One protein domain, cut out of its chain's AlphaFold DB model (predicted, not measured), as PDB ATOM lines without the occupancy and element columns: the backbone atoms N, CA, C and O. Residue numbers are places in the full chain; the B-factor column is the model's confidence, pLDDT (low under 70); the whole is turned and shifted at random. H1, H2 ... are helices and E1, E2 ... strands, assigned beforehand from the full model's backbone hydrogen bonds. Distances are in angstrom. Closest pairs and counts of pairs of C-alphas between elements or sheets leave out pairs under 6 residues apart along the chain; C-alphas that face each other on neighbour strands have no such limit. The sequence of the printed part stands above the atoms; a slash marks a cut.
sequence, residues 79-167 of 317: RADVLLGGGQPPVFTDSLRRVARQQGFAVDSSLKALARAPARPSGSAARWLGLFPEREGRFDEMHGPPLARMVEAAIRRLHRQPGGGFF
ATOM      1  N   ARG A  79      97.291 184.686 138.365       75.94
ATOM      2  CA  ARG A  79      97.637 183.284 138.677       75.94
ATOM      3  C   ARG A  79      98.904 182.820 137.974       75.94
ATOM      4  O   ARG A  79      98.999 182.937 136.756       75.94
ATOM      5  N   ALA A  80      99.805 182.185 138.724       85.94
ATOM      6  CA  ALA A  80     101.041 181.615 138.194       85.94
ATOM      7  C   ALA A  80     100.786 180.514 137.149       85.94
ATOM      8  O   ALA A  80      99.936 179.640 137.330       85.94
ATOM      9  N   ASP A  81     101.559 180.527 136.062       88.25
ATOM     10  CA  ASP A  81     101.487 179.502 135.015       88.25
ATOM     11  C   ASP A  81     102.281 178.233 135.354       88.25
ATOM     12  O   ASP A  81     101.981 177.156 134.832       88.25
ATOM     13  N   VAL A  82     103.308 178.351 136.199       91.94
ATOM     14  CA  VAL A  82     104.213 177.265 136.587       91.94
ATOM     15  C   VAL A  82     104.563 177.410 138.066       91.94
ATOM     16  O   VAL A  82     105.085 178.441 138.474       91.94
ATOM     17  N   LEU A  83     104.312 176.358 138.840       94.75
ATOM     18  CA  LEU A  83     104.731 176.183 140.229       94.75
ATOM     19  C   LEU A  83     105.517 174.875 140.305       94.75
ATOM     20  O   LEU A  83     105.009 173.848 139.862       94.75
ATOM     21  N   LEU A  84     106.751 174.908 140.806       96.12
ATOM     22  CA  LEU A  84     107.635 173.743 140.922       96.12
ATOM     23  C   LEU A  84     108.212 173.708 142.337       96.12
ATOM     24  O   LEU A  84     108.882 174.654 142.733       96.12
ATOM     25  N   GLY A  85     107.975 172.629 143.074       95.25
ATOM     26  CA  GLY A  85     108.451 172.463 144.448       95.25
ATOM     27  C   GLY A  85     108.060 171.096 145.000       95.25
ATOM     28  O   GLY A  85     107.705 170.207 144.230       95.25
ATOM     29  N   GLY A  86     108.117 170.905 146.316       92.69
ATOM     30  CA  GLY A  86     107.582 169.696 146.955       92.69
ATOM     31  C   GLY A  86     106.330 169.969 147.773       92.69
ATOM     32  O   GLY A  86     105.340 170.449 147.227       92.69
ATOM     33  N   GLY A  87     106.341 169.614 149.059       83.75
ATOM     34  CA  GLY A  87     105.165 169.752 149.927       83.75
ATOM     35  C   GLY A  87     104.113 168.654 149.733       83.75
ATOM     36  O   GLY A  87     102.945 168.833 150.073       83.75
ATOM     37  N   GLN A  88     104.488 167.506 149.170       79.38
ATOM     38  CA  GLN A  88     103.618 166.334 149.090       79.38
ATOM     39  C   GLN A  88     104.062 165.231 150.051       79.38
ATOM     40  O   GLN A  88     105.253 164.955 150.104       79.38
ATOM     41  N   PRO A  89     103.120 164.511 150.691       76.06
ATOM     42  CA  PRO A  89     101.699 164.832 150.876       76.06
ATOM     43  C   PRO A  89     101.315 165.930 151.901       76.06
ATOM     44  O   PRO A  89     100.157 166.345 151.801       76.06
ATOM     45  N   PRO A  90     102.163 166.416 152.842       84.12
ATOM     46  CA  PRO A  90     101.684 167.230 153.970       84.12
ATOM     47  C   PRO A  90     100.931 168.508 153.593       84.12
ATOM     48  O   PRO A  90      99.945 168.845 154.240       84.12
ATOM     49  N   VAL A  91     101.362 169.201 152.534       86.81
ATOM     50  CA  VAL A  91     100.721 170.440 152.067       86.81
ATOM     51  C   VAL A  91      99.726 170.118 150.960       86.81
ATOM     52  O   VAL A  91      98.530 170.353 151.091       86.81
ATOM     53  N   PHE A  92     100.188 169.523 149.864       90.50
ATOM     54  CA  PHE A  92      99.338 169.159 148.736       90.50
ATOM     55  C   PHE A  92      98.714 167.782 148.950       90.50
ATOM     56  O   PHE A  92      99.142 166.777 148.371       90.50
ATOM     57  N   THR A  93      97.654 167.748 149.751       93.38
ATOM     58  CA  THR A  93      96.792 166.571 149.914       93.38
ATOM     59  C   THR A  93      96.116 166.179 148.595       93.38
ATOM     60  O   THR A  93      96.054 166.964 147.643       93.38
ATOM     61  N   ASP A  94      95.540 164.979 148.528       92.94
ATOM     62  CA  ASP A  94      94.780 164.547 147.348       92.94
ATOM     63  C   ASP A  94      93.622 165.492 147.013       92.94
ATOM     64  O   ASP A  94      93.324 165.717 145.838       92.94
ATOM     65  N   SER A  95      93.000 166.090 148.035       93.81
ATOM     66  CA  SER A  95      91.950 167.092 147.850       93.81
ATOM     67  C   SER A  95      92.483 168.328 147.128       93.81
ATOM     68  O   SER A  95      91.945 168.717 146.091       93.81
ATOM     69  N   LEU A  96      93.605 168.887 147.588       93.44
ATOM     70  CA  LEU A  96      94.210 170.061 146.956       93.44
ATOM     71  C   LEU A  96      94.726 169.767 145.546       93.44
ATOM     72  O   LEU A  96      94.582 170.600 144.655       93.44
ATOM     73  N   ARG A  97      95.238 168.558 145.287       92.81
ATOM     74  CA  ARG A  97      95.608 168.139 143.924       92.81
ATOM     75  C   ARG A  97      94.392 168.047 143.006       92.81
ATOM     76  O   ARG A  97      94.493 168.406 141.834       92.81
ATOM     77  N   ARG A  98      93.244 167.566 143.500       93.81
ATOM     78  CA  ARG A  98      91.988 167.565 142.731       93.81
ATOM     79  C   ARG A  98      91.531 168.988 142.425       93.81
ATOM     80  O   ARG A  98      91.236 169.267 141.266       93.81
ATOM     81  N   VAL A  99      91.564 169.888 143.410       93.56
ATOM     82  CA  VAL A  99      91.246 171.311 143.205       93.56
ATOM     83  C   VAL A  99      92.194 171.937 142.180       93.56
ATOM     84  O   VAL A  99      91.732 172.576 141.241       93.56
ATOM     85  N   ALA A 100      93.502 171.696 142.270       91.25
ATOM     86  CA  ALA A 100      94.467 172.205 141.296       91.25
ATOM     87  C   ALA A 100      94.132 171.748 139.863       91.25
ATOM     88  O   ALA A 100      94.110 172.568 138.943       91.25
ATOM     89  N   ARG A 101      93.783 170.467 139.673       91.31
ATOM     90  CA  ARG A 101      93.333 169.946 138.370       91.31
ATOM     91  C   ARG A 101      92.055 170.625 137.879       91.31
ATOM     92  O   ARG A 101      91.997 171.019 136.718       91.31
ATOM     93  N   GLN A 102      91.073 170.834 138.757       90.56
ATOM     94  CA  GLN A 102      89.845 171.577 138.437       90.56
ATOM     95  C   GLN A 102      90.129 173.041 138.058       90.56
ATOM     96  O   GLN A 102      89.438 173.602 137.216       90.56
ATOM     97  N   GLN A 103      91.180 173.645 138.619       87.06
ATOM     98  CA  GLN A 103      91.652 174.994 138.276       87.06
ATOM     99  C   GLN A 103      92.568 175.027 137.032       87.06
ATOM    100  O   GLN A 103      93.171 176.061 136.719       87.06
ATOM    101  N   GLY A 104      92.680 173.909 136.307       86.31
ATOM    102  CA  GLY A 104      93.421 173.810 135.051       86.31
ATOM    103  C   GLY A 104      94.929 173.609 135.213       86.31
ATOM    104  O   GLY A 104      95.679 173.931 134.286       86.31
ATOM    105  N   PHE A 105      95.393 173.108 136.363       89.06
ATOM    106  CA  PHE A 105      96.777 172.662 136.531       89.06
ATOM    107  C   PHE A 105      96.948 171.202 136.106       89.06
ATOM    108  O   PHE A 105      96.237 170.310 136.569       89.06
ATOM    109  N   ALA A 106      97.967 170.934 135.295       90.62
ATOM    110  CA  ALA A 106      98.570 169.613 135.242       90.62
ATOM    111  C   ALA A 106      99.387 169.410 136.528       90.62
ATOM    112  O   ALA A 106     100.228 170.246 136.857       90.62
ATOM    113  N   VAL A 107      99.112 168.324 137.252       92.12
ATOM    114  CA  VAL A 107      99.779 167.985 138.518       92.12
ATOM    115  C   VAL A 107     100.627 166.737 138.307       92.12
ATOM    116  O   VAL A 107     100.067 165.664 138.076       92.12
ATOM    117  N   ASP A 108     101.949 166.887 138.368       90.88
ATOM    118  CA  ASP A 108     102.932 165.865 137.977       90.88
ATOM    119  C   ASP A 108     104.275 166.111 138.707       90.88
ATOM    120  O   ASP A 108     104.489 167.185 139.259       90.88
ATOM    121  N   SER A 109     105.190 165.143 138.722       93.19
ATOM    122  CA  SER A 109     106.515 165.218 139.363       93.19
ATOM    123  C   SER A 109     107.681 165.084 138.363       93.19
ATOM    124  O   SER A 109     108.812 164.765 138.731       93.19
ATOM    125  N   SER A 110     107.440 165.335 137.072       92.31
ATOM    126  CA  SER A 110     108.382 165.124 135.970       92.31
ATOM    127  C   SER A 110     108.666 166.399 135.182       92.31
ATOM    128  O   SER A 110     107.850 166.892 134.396       92.31
ATOM    129  N   LEU A 111     109.912 166.881 135.268       92.19
ATOM    130  CA  LEU A 111     110.388 167.963 134.395       92.19
ATOM    131  C   LEU A 111     110.368 167.578 132.908       92.19
ATOM    132  O   LEU A 111     110.265 168.447 132.041       92.19
ATOM    133  N   LYS A 112     110.456 166.280 132.587       91.06
ATOM    134  CA  LYS A 112     110.358 165.793 131.205       91.06
ATOM    135  C   LYS A 112     108.934 165.951 130.672       91.06
ATOM    136  O   LYS A 112     108.776 166.338 129.515       91.06
ATOM    137  N   ALA A 113     107.928 165.682 131.504       89.62
ATOM    138  CA  ALA A 113     106.530 165.902 131.149       89.62
ATOM    139  C   ALA A 113     106.253 167.402 130.948       89.62
ATOM    140  O   ALA A 113     105.751 167.786 129.892       89.62
ATOM    141  N   LEU A 114     106.728 168.258 131.865       89.75
ATOM    142  CA  LEU A 114     106.655 169.721 131.730       89.75
ATOM    143  C   LEU A 114     107.268 170.224 130.413       89.75
ATOM    144  O   LEU A 114     106.690 171.064 129.724       89.75
ATOM    145  N   ALA A 115     108.450 169.720 130.047       86.56
ATOM    146  CA  ALA A 115     109.146 170.155 128.839       86.56
ATOM    147  C   ALA A 115     108.382 169.795 127.551       86.56
ATOM    148  O   ALA A 115     108.380 170.585 126.600       86.56
ATOM    149  N   ARG A 116     107.736 168.622 127.531       84.69
ATOM    150  CA  ARG A 116     106.974 168.093 126.388       84.69
ATOM    151  C   ARG A 116     105.554 168.643 126.290       84.69
ATOM    152  O   ARG A 116     104.961 168.542 125.222       84.69
ATOM    153  N   ALA A 117     105.021 169.217 127.367       80.75
ATOM    154  CA  ALA A 117     103.689 169.801 127.364       80.75
ATOM    155  C   ALA A 117     103.572 170.895 126.277       80.75
ATOM    156  O   ALA A 117     104.469 171.745 126.167       80.75
ATOM    157  N   PRO A 118     102.488 170.899 125.479       74.38
ATOM    158  CA  PRO A 118     102.315 171.854 124.388       74.38
ATOM    159  C   PRO A 118     102.275 173.303 124.899       74.38
ATOM    160  O   PRO A 118     101.772 173.596 125.992       74.38
ATOM    161  N   ALA A 119     102.824 174.232 124.110       65.62
ATOM    162  CA  ALA A 119     102.604 175.668 124.300       65.62
ATOM    163  C   ALA A 119     101.123 175.986 124.021       65.62
ATOM    164  O   ALA A 119     100.533 175.375 123.133       65.62
ATOM    165  N   ARG A 120     100.498 176.872 124.808       67.31
ATOM    166  CA  ARG A 120      99.047 177.117 124.725       67.31
ATOM    167  C   ARG A 120      98.678 177.844 123.420       67.31
ATOM    168  O   ARG A 120      99.204 178.933 123.202       67.31
ATOM    169  N   PRO A 121      97.710 177.354 122.625       52.19
ATOM    170  CA  PRO A 121      96.823 178.218 121.850       52.19
ATOM    171  C   PRO A 121      95.857 178.942 122.807       52.19
ATOM    172  O   PRO A 121      95.633 178.495 123.934       52.19
ATOM    173  N   SER A 122      95.291 180.077 122.400       49.50
ATOM    174  CA  SER A 122      94.337 180.857 123.203       49.50
ATOM    175  C   SER A 122      93.132 180.007 123.647       49.50
ATOM    176  O   SER A 122      92.252 179.714 122.847       49.50
ATOM    177  N   GLY A 123      93.097 179.599 124.921       50.16
ATOM    178  CA  GLY A 123      92.025 178.767 125.481       50.16
ATOM    179  C   GLY A 123      92.491 177.921 126.671       50.16
ATOM    180  O   GLY A 123      93.224 176.959 126.523       50.16
ATOM    181  N   SER A 124      92.149 178.360 127.882       50.09
ATOM    182  CA  SER A 124      91.955 177.579 129.124       50.09
ATOM    183  C   SER A 124      92.526 176.130 129.272       50.09
ATOM    184  O   SER A 124      91.742 175.202 129.436       50.09
ATOM    185  N   ALA A 125      93.861 175.932 129.288       56.00
ATOM    186  CA  ALA A 125      94.672 175.016 130.150       56.00
ATOM    187  C   ALA A 125      95.948 174.518 129.410       56.00
ATOM    188  O   ALA A 125      95.975 174.470 128.191       56.00
ATOM    189  N   ALA A 126      97.074 174.161 130.041       67.25
ATOM    190  CA  ALA A 126      97.284 173.832 131.445       67.25
ATOM    191  C   ALA A 126      98.453 174.610 132.068       67.25
ATOM    192  O   ALA A 126      99.583 174.623 131.552       67.25
ATOM    193  N   ARG A 127      98.157 175.239 133.206       85.88
ATOM    194  CA  ARG A 127      99.170 175.652 134.181       85.88
ATOM    195  C   ARG A 127      99.866 174.394 134.704       85.88
ATOM    196  O   ARG A 127      99.338 173.294 134.549       85.88
ATOM    197  N   TRP A 128     101.043 174.520 135.293       91.00
ATOM    198  CA  TRP A 128     101.782 173.361 135.788       91.00
ATOM    199  C   TRP A 128     102.035 173.457 137.281       91.00
ATOM    200  O   TRP A 128     102.546 174.468 137.749       91.00
ATOM    201  N   LEU A 129     101.683 172.398 138.001       93.75
ATOM    202  CA  LEU A 129     101.973 172.211 139.413       93.75
ATOM    203  C   LEU A 129     102.875 170.981 139.537       93.75
ATOM    204  O   LEU A 129     102.417 169.839 139.566       93.75
ATOM    205  N   GLY A 130     104.178 171.244 139.516       95.00
ATOM    206  CA  GLY A 130     105.240 170.267 139.668       95.00
ATOM    207  C   GLY A 130     105.481 169.997 141.139       95.00
ATOM    208  O   GLY A 130     105.987 170.878 141.828       95.00
ATOM    209  N   LEU A 131     105.116 168.810 141.604       95.44
ATOM    210  CA  LEU A 131     105.214 168.440 143.009       95.44
ATOM    211  C   LEU A 131     106.125 167.230 143.152       95.44
ATOM    212  O   LEU A 131     105.760 166.115 142.783       95.44
ATOM    213  N   PHE A 132     107.336 167.477 143.628       94.81
ATOM    214  CA  PHE A 132     108.412 166.502 143.679       94.81
ATOM    215  C   PHE A 132     108.559 165.895 145.080       94.81
ATOM    216  O   PHE A 132     108.288 166.579 146.067       94.81
ATOM    217  N   PRO A 133     109.004 164.631 145.181       93.12
ATOM    218  CA  PRO A 133     109.327 164.027 146.468       93.12
ATOM    219  C   PRO A 133     110.581 164.660 147.084       93.12
ATOM    220  O   PRO A 133     111.367 165.320 146.395       93.12
ATOM    221  N   GLU A 134     110.779 164.405 148.373       92.50
ATOM    222  CA  GLU A 134     112.026 164.663 149.094       92.50
ATOM    223  C   GLU A 134     113.242 164.072 148.385       92.50
ATOM    224  O   GLU A 134     113.192 163.027 147.727       92.50
ATOM    225  N   ARG A 135     114.356 164.788 148.500       91.12
ATOM    226  CA  ARG A 135     115.632 164.409 147.916       91.12
ATOM    227  C   ARG A 135     116.440 163.662 148.962       91.12
ATOM    228  O   ARG A 135     116.946 164.259 149.903       91.12
ATOM    229  N   GLU A 136     116.610 162.365 148.742       90.12
ATOM    230  CA  GLU A 136     117.332 161.474 149.649       90.12
ATOM    231  C   GLU A 136     118.701 162.034 150.089       90.12
ATOM    232  O   GLU A 136     119.490 162.554 149.285       90.12
ATOM    233  N   GLY A 137     118.980 161.927 151.392       89.81
ATOM    234  CA  GLY A 137     120.228 162.384 152.006       89.81
ATOM    235  C   GLY A 137     120.392 163.907 152.032       89.81
ATOM    236  O   GLY A 137     121.524 164.403 151.993       89.81
ATOM    237  N   ARG A 138     119.294 164.664 152.013       93.12
ATOM    238  CA  ARG A 138     119.251 166.129 152.157       93.12
ATOM    239  C   ARG A 138     118.319 166.499 153.313       93.12
ATOM    240  O   ARG A 138     117.815 165.604 153.977       93.12
ATOM    241  N   PHE A 139     118.166 167.795 153.574       90.25
ATOM    242  CA  PHE A 139     117.145 168.275 154.507       90.25
ATOM    243  C   PHE A 139     115.742 167.977 153.965       90.25
ATOM    244  O   PHE A 139     115.575 167.911 152.743       90.25
ATOM    245  N   ASP A 140     114.766 167.810 154.854       85.75
ATOM    246  CA  ASP A 140     113.405 167.371 154.517       85.75
ATOM    247  C   ASP A 140     112.686 168.383 153.606       85.75
ATOM    248  O   ASP A 140     111.868 168.013 152.770       85.75
ATOM    249  N   GLU A 141     113.066 169.659 153.661       85.94
ATOM    250  CA  GLU A 141     112.547 170.733 152.807       85.94
ATOM    251  C   GLU A 141     113.073 170.650 151.359       85.94
ATOM    252  O   GLU A 141     112.583 171.320 150.445       85.94
ATOM    253  N   MET A 142     114.108 169.837 151.111       93.19
ATOM    254  CA  MET A 142     114.743 169.720 149.801       93.19
ATOM    255  C   MET A 142     114.031 168.699 148.937       93.19
ATOM    256  O   MET A 142     114.195 167.491 149.094       93.19
ATOM    257  N   HIS A 143     113.331 169.192 147.924       93.06
ATOM    258  CA  HIS A 143     112.532 168.356 147.044       93.06
ATOM    259  C   HIS A 143     113.013 168.386 145.592       93.06
ATOM    260  O   HIS A 143     113.475 169.402 145.069       93.06
ATOM    261  N   GLY A 144     112.844 167.257 144.907       92.88
ATOM    262  CA  GLY A 144     112.973 167.165 143.460       92.88
ATOM    263  C   GLY A 144     114.383 167.328 142.882       92.88
ATOM    264  O   GLY A 144     115.397 167.118 143.553       92.88
ATOM    265  N   PRO A 145     114.474 167.608 141.568       94.56
ATOM    266  CA  PRO A 145     115.750 167.741 140.877       94.56
ATOM    267  C   PRO A 145     116.479 169.028 141.295       94.56
ATOM    268  O   PRO A 145     115.845 169.959 141.781       94.56
ATOM    269  N   PRO A 146     117.798 169.140 141.046       95.38
ATOM    270  CA  PRO A 146     118.548 170.336 141.416       95.38
ATOM    271  C   PRO A 146     117.928 171.635 140.885       95.38
ATOM    272  O   PRO A 146     117.501 171.665 139.725       95.38
ATOM    273  N   LEU A 147     117.955 172.715 141.675       97.81
ATOM    274  CA  LEU A 147     117.272 173.985 141.372       97.81
ATOM    275  C   LEU A 147     117.547 174.499 139.951       97.81
ATOM    276  O   LEU A 147     116.632 174.901 139.234       97.81
ATOM    277  N   ALA A 148     118.793 174.400 139.485       98.19
ATOM    278  CA  ALA A 148     119.176 174.813 138.136       98.19
ATOM    279  C   ALA A 148     118.371 174.119 137.021       98.19
ATOM    280  O   ALA A 148     118.112 174.722 135.979       98.19
ATOM    281  N   ARG A 149     117.961 172.860 137.222       97.88
ATOM    282  CA  ARG A 149     117.125 172.107 136.276       97.88
ATOM    283  C   ARG A 149     115.680 172.589 136.308       97.88
ATOM    284  O   ARG A 149     115.069 172.685 135.246       97.88
ATOM    285  N   MET A 150     115.159 172.913 137.492       97.81
ATOM    286  CA  MET A 150     113.817 173.479 137.646       97.81
ATOM    287  C   MET A 150     113.733 174.867 137.007       97.81
ATOM    288  O   MET A 150     112.853 175.090 136.182       97.81
ATOM    289  N   VAL A 151     114.705 175.748 137.273       98.19
ATOM    290  CA  VAL A 151     114.800 177.080 136.647       98.19
ATOM    291  C   VAL A 151     114.893 176.975 135.127       98.19
ATOM    292  O   VAL A 151     114.152 177.638 134.407       98.19
ATOM    293  N   GLU A 152     115.752 176.097 134.608       97.38
ATOM    294  CA  GLU A 152     115.891 175.903 133.164       97.38
ATOM    295  C   GLU A 152     114.595 175.379 132.513       97.38
ATOM    296  O   GLU A 152     114.262 175.769 131.391       97.38
ATOM    297  N   ALA A 153     113.851 174.505 133.195       95.69
ATOM    298  CA  ALA A 153     112.565 174.007 132.717       95.69
ATOM    299  C   ALA A 153     111.462 175.079 132.790       95.69
ATOM    300  O   ALA A 153     110.706 175.230 131.827       95.69
ATOM    301  N   ALA A 154     111.404 175.847 133.882       95.38
ATOM    302  CA  ALA A 154     110.456 176.942 134.073       95.38
ATOM    303  C   ALA A 154     110.653 178.035 133.017       95.38
ATOM    304  O   ALA A 154     109.705 178.359 132.306       95.38
ATOM    305  N   ILE A 155     111.888 178.512 132.814       95.25
ATOM    306  CA  ILE A 155     112.220 179.489 131.763       95.25
ATOM    307  C   ILE A 155     111.789 178.961 130.389       95.25
ATOM    308  O   ILE A 155     111.100 179.657 129.650       95.25
ATOM    309  N   ARG A 156     112.123 177.706 130.046       91.88
ATOM    310  CA  ARG A 156     111.707 177.105 128.765       91.88
ATOM    311  C   ARG A 156     110.190 177.005 128.608       91.88
ATOM    312  O   ARG A 156     109.687 177.090 127.487       91.88
ATOM    313  N   ARG A 157     109.448 176.758 129.689       88.94
ATOM    314  CA  ARG A 157     107.981 176.701 129.659       88.94
ATOM    315  C   ARG A 157     107.382 178.091 129.482       88.94
ATOM    316  O   ARG A 157     106.530 178.250 128.616       88.94
ATOM    317  N   LEU A 158     107.827 179.053 130.284       90.25
ATOM    318  CA  LEU A 158     107.306 180.417 130.319       90.25
ATOM    319  C   LEU A 158     107.641 181.183 129.035       90.25
ATOM    320  O   LEU A 158     106.755 181.774 128.431       90.25
ATOM    321  N   HIS A 159     108.877 181.080 128.540       89.00
ATOM    322  CA  HIS A 159     109.313 181.758 127.316       89.00
ATOM    323  C   HIS A 159     108.560 181.303 126.053       89.00
ATOM    324  O   HIS A 159     108.429 182.066 125.103       89.00
ATOM    325  N   ARG A 160     108.038 180.068 126.035       84.19
ATOM    326  CA  ARG A 160     107.220 179.548 124.924       84.19
ATOM    327  C   ARG A 160     105.757 180.000 124.978       84.19
ATOM    328  O   ARG A 160     105.000 179.641 124.079       84.19
ATOM    329  N   GLN A 161     105.325 180.706 126.026       79.56
ATOM    330  CA  GLN A 161     103.942 181.172 126.113       79.56
ATOM    331  C   GLN A 161     103.695 182.361 125.169       79.56
ATOM    332  O   GLN A 161     104.582 183.200 124.986       79.56
ATOM    333  N   PRO A 162     102.484 182.476 124.592       72.56
ATOM    334  CA  PRO A 162     102.115 183.623 123.768       72.56
ATOM    335  C   PRO A 162     102.306 184.955 124.508       72.56
ATOM    336  O   PRO A 162     102.038 185.058 125.704       72.56
ATOM    337  N   GLY A 163     102.734 186.000 123.799       71.81
ATOM    338  CA  GLY A 163     102.889 187.348 124.359       71.81
ATOM    339  C   GLY A 163     104.215 187.626 125.082       71.81
ATOM    340  O   GLY A 163     104.309 188.653 125.743       71.81
ATOM    341  N   GLY A 164     105.213 186.743 124.975       65.69
ATOM    342  CA  GLY A 164     106.637 187.119 124.951       65.69
ATOM    343  C   GLY A 164     107.340 187.534 126.253       65.69
ATOM    344  O   GLY A 164     108.523 187.856 126.188       65.69
ATOM    345  N   GLY A 165     106.688 187.500 127.418       85.38
ATOM    346  CA  GLY A 165     107.288 187.901 128.699       85.38
ATOM    347  C   GLY A 165     106.929 186.960 129.847       85.38
ATOM    348  O   GLY A 165     105.950 186.218 129.766       85.38
ATOM    349  N   PHE A 166     107.728 186.977 130.915       93.00
ATOM    350  CA  PHE A 166     107.456 186.220 132.134       93.00
ATOM    351  C   PHE A 166     108.072 186.888 133.362       93.00
ATOM    352  O   PHE A 166     109.052 187.622 133.259       93.00
ATOM    353  N   PHE A 167     107.522 186.556 134.526       95.44
ATOM    354  CA  PHE A 167     108.118 186.809 135.829       95.44
ATOM    355  C   PHE A 167     108.346 185.458 136.510       95.44
ATOM    356  O   PHE A 167     107.479 184.584 136.459       95.44
TER     357      PHE A 167
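What this domain is: This is residues 79 to 167 of the 317 residues of an uncharacterized protein of Bacteroidetes bacterium QH_9_67_14 (UniProt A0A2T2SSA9). A sheet of parallel strands E1, E3, E2 lies between H1 and H3, with H2 beside H3. The class is mixed: E1, H1, E2, H2, E3, H3 hold under half of 89 printed residues. It is compact, radius of gyration of the C-alphas 13.4 A, spans 41 by 30 by 21 A.

How they stand to each other: E3, residues 127 to 131, is parallel to neighbours E1, residues 82 to 85, and E2, residues 105 to 108; N 83 and O 128, and N 106 and O 127, are 2.8 A apart. H1, residues 94 to 102, is over E2. H3, residues 147 to 159, is over E1 on the opposite face, closest C-alphas 82 and 154, 6.7 A. H2, residues 111 to 116, touches H3, closest C-alphas 115 and 153, 6.4 A. Every helix O i to N i+4 pair is within hydrogen-bond range.

Where its parts are: E1 begins at C-alpha 82 (104.213, 177.265, 136.587); H3, 17.9 A long, ends at C-alpha 159 (109.313, 181.758, 127.316).

The domain as a whole: The E3 to H3 link is long; residues 119 to 126 and 164 have pLDDT under 70.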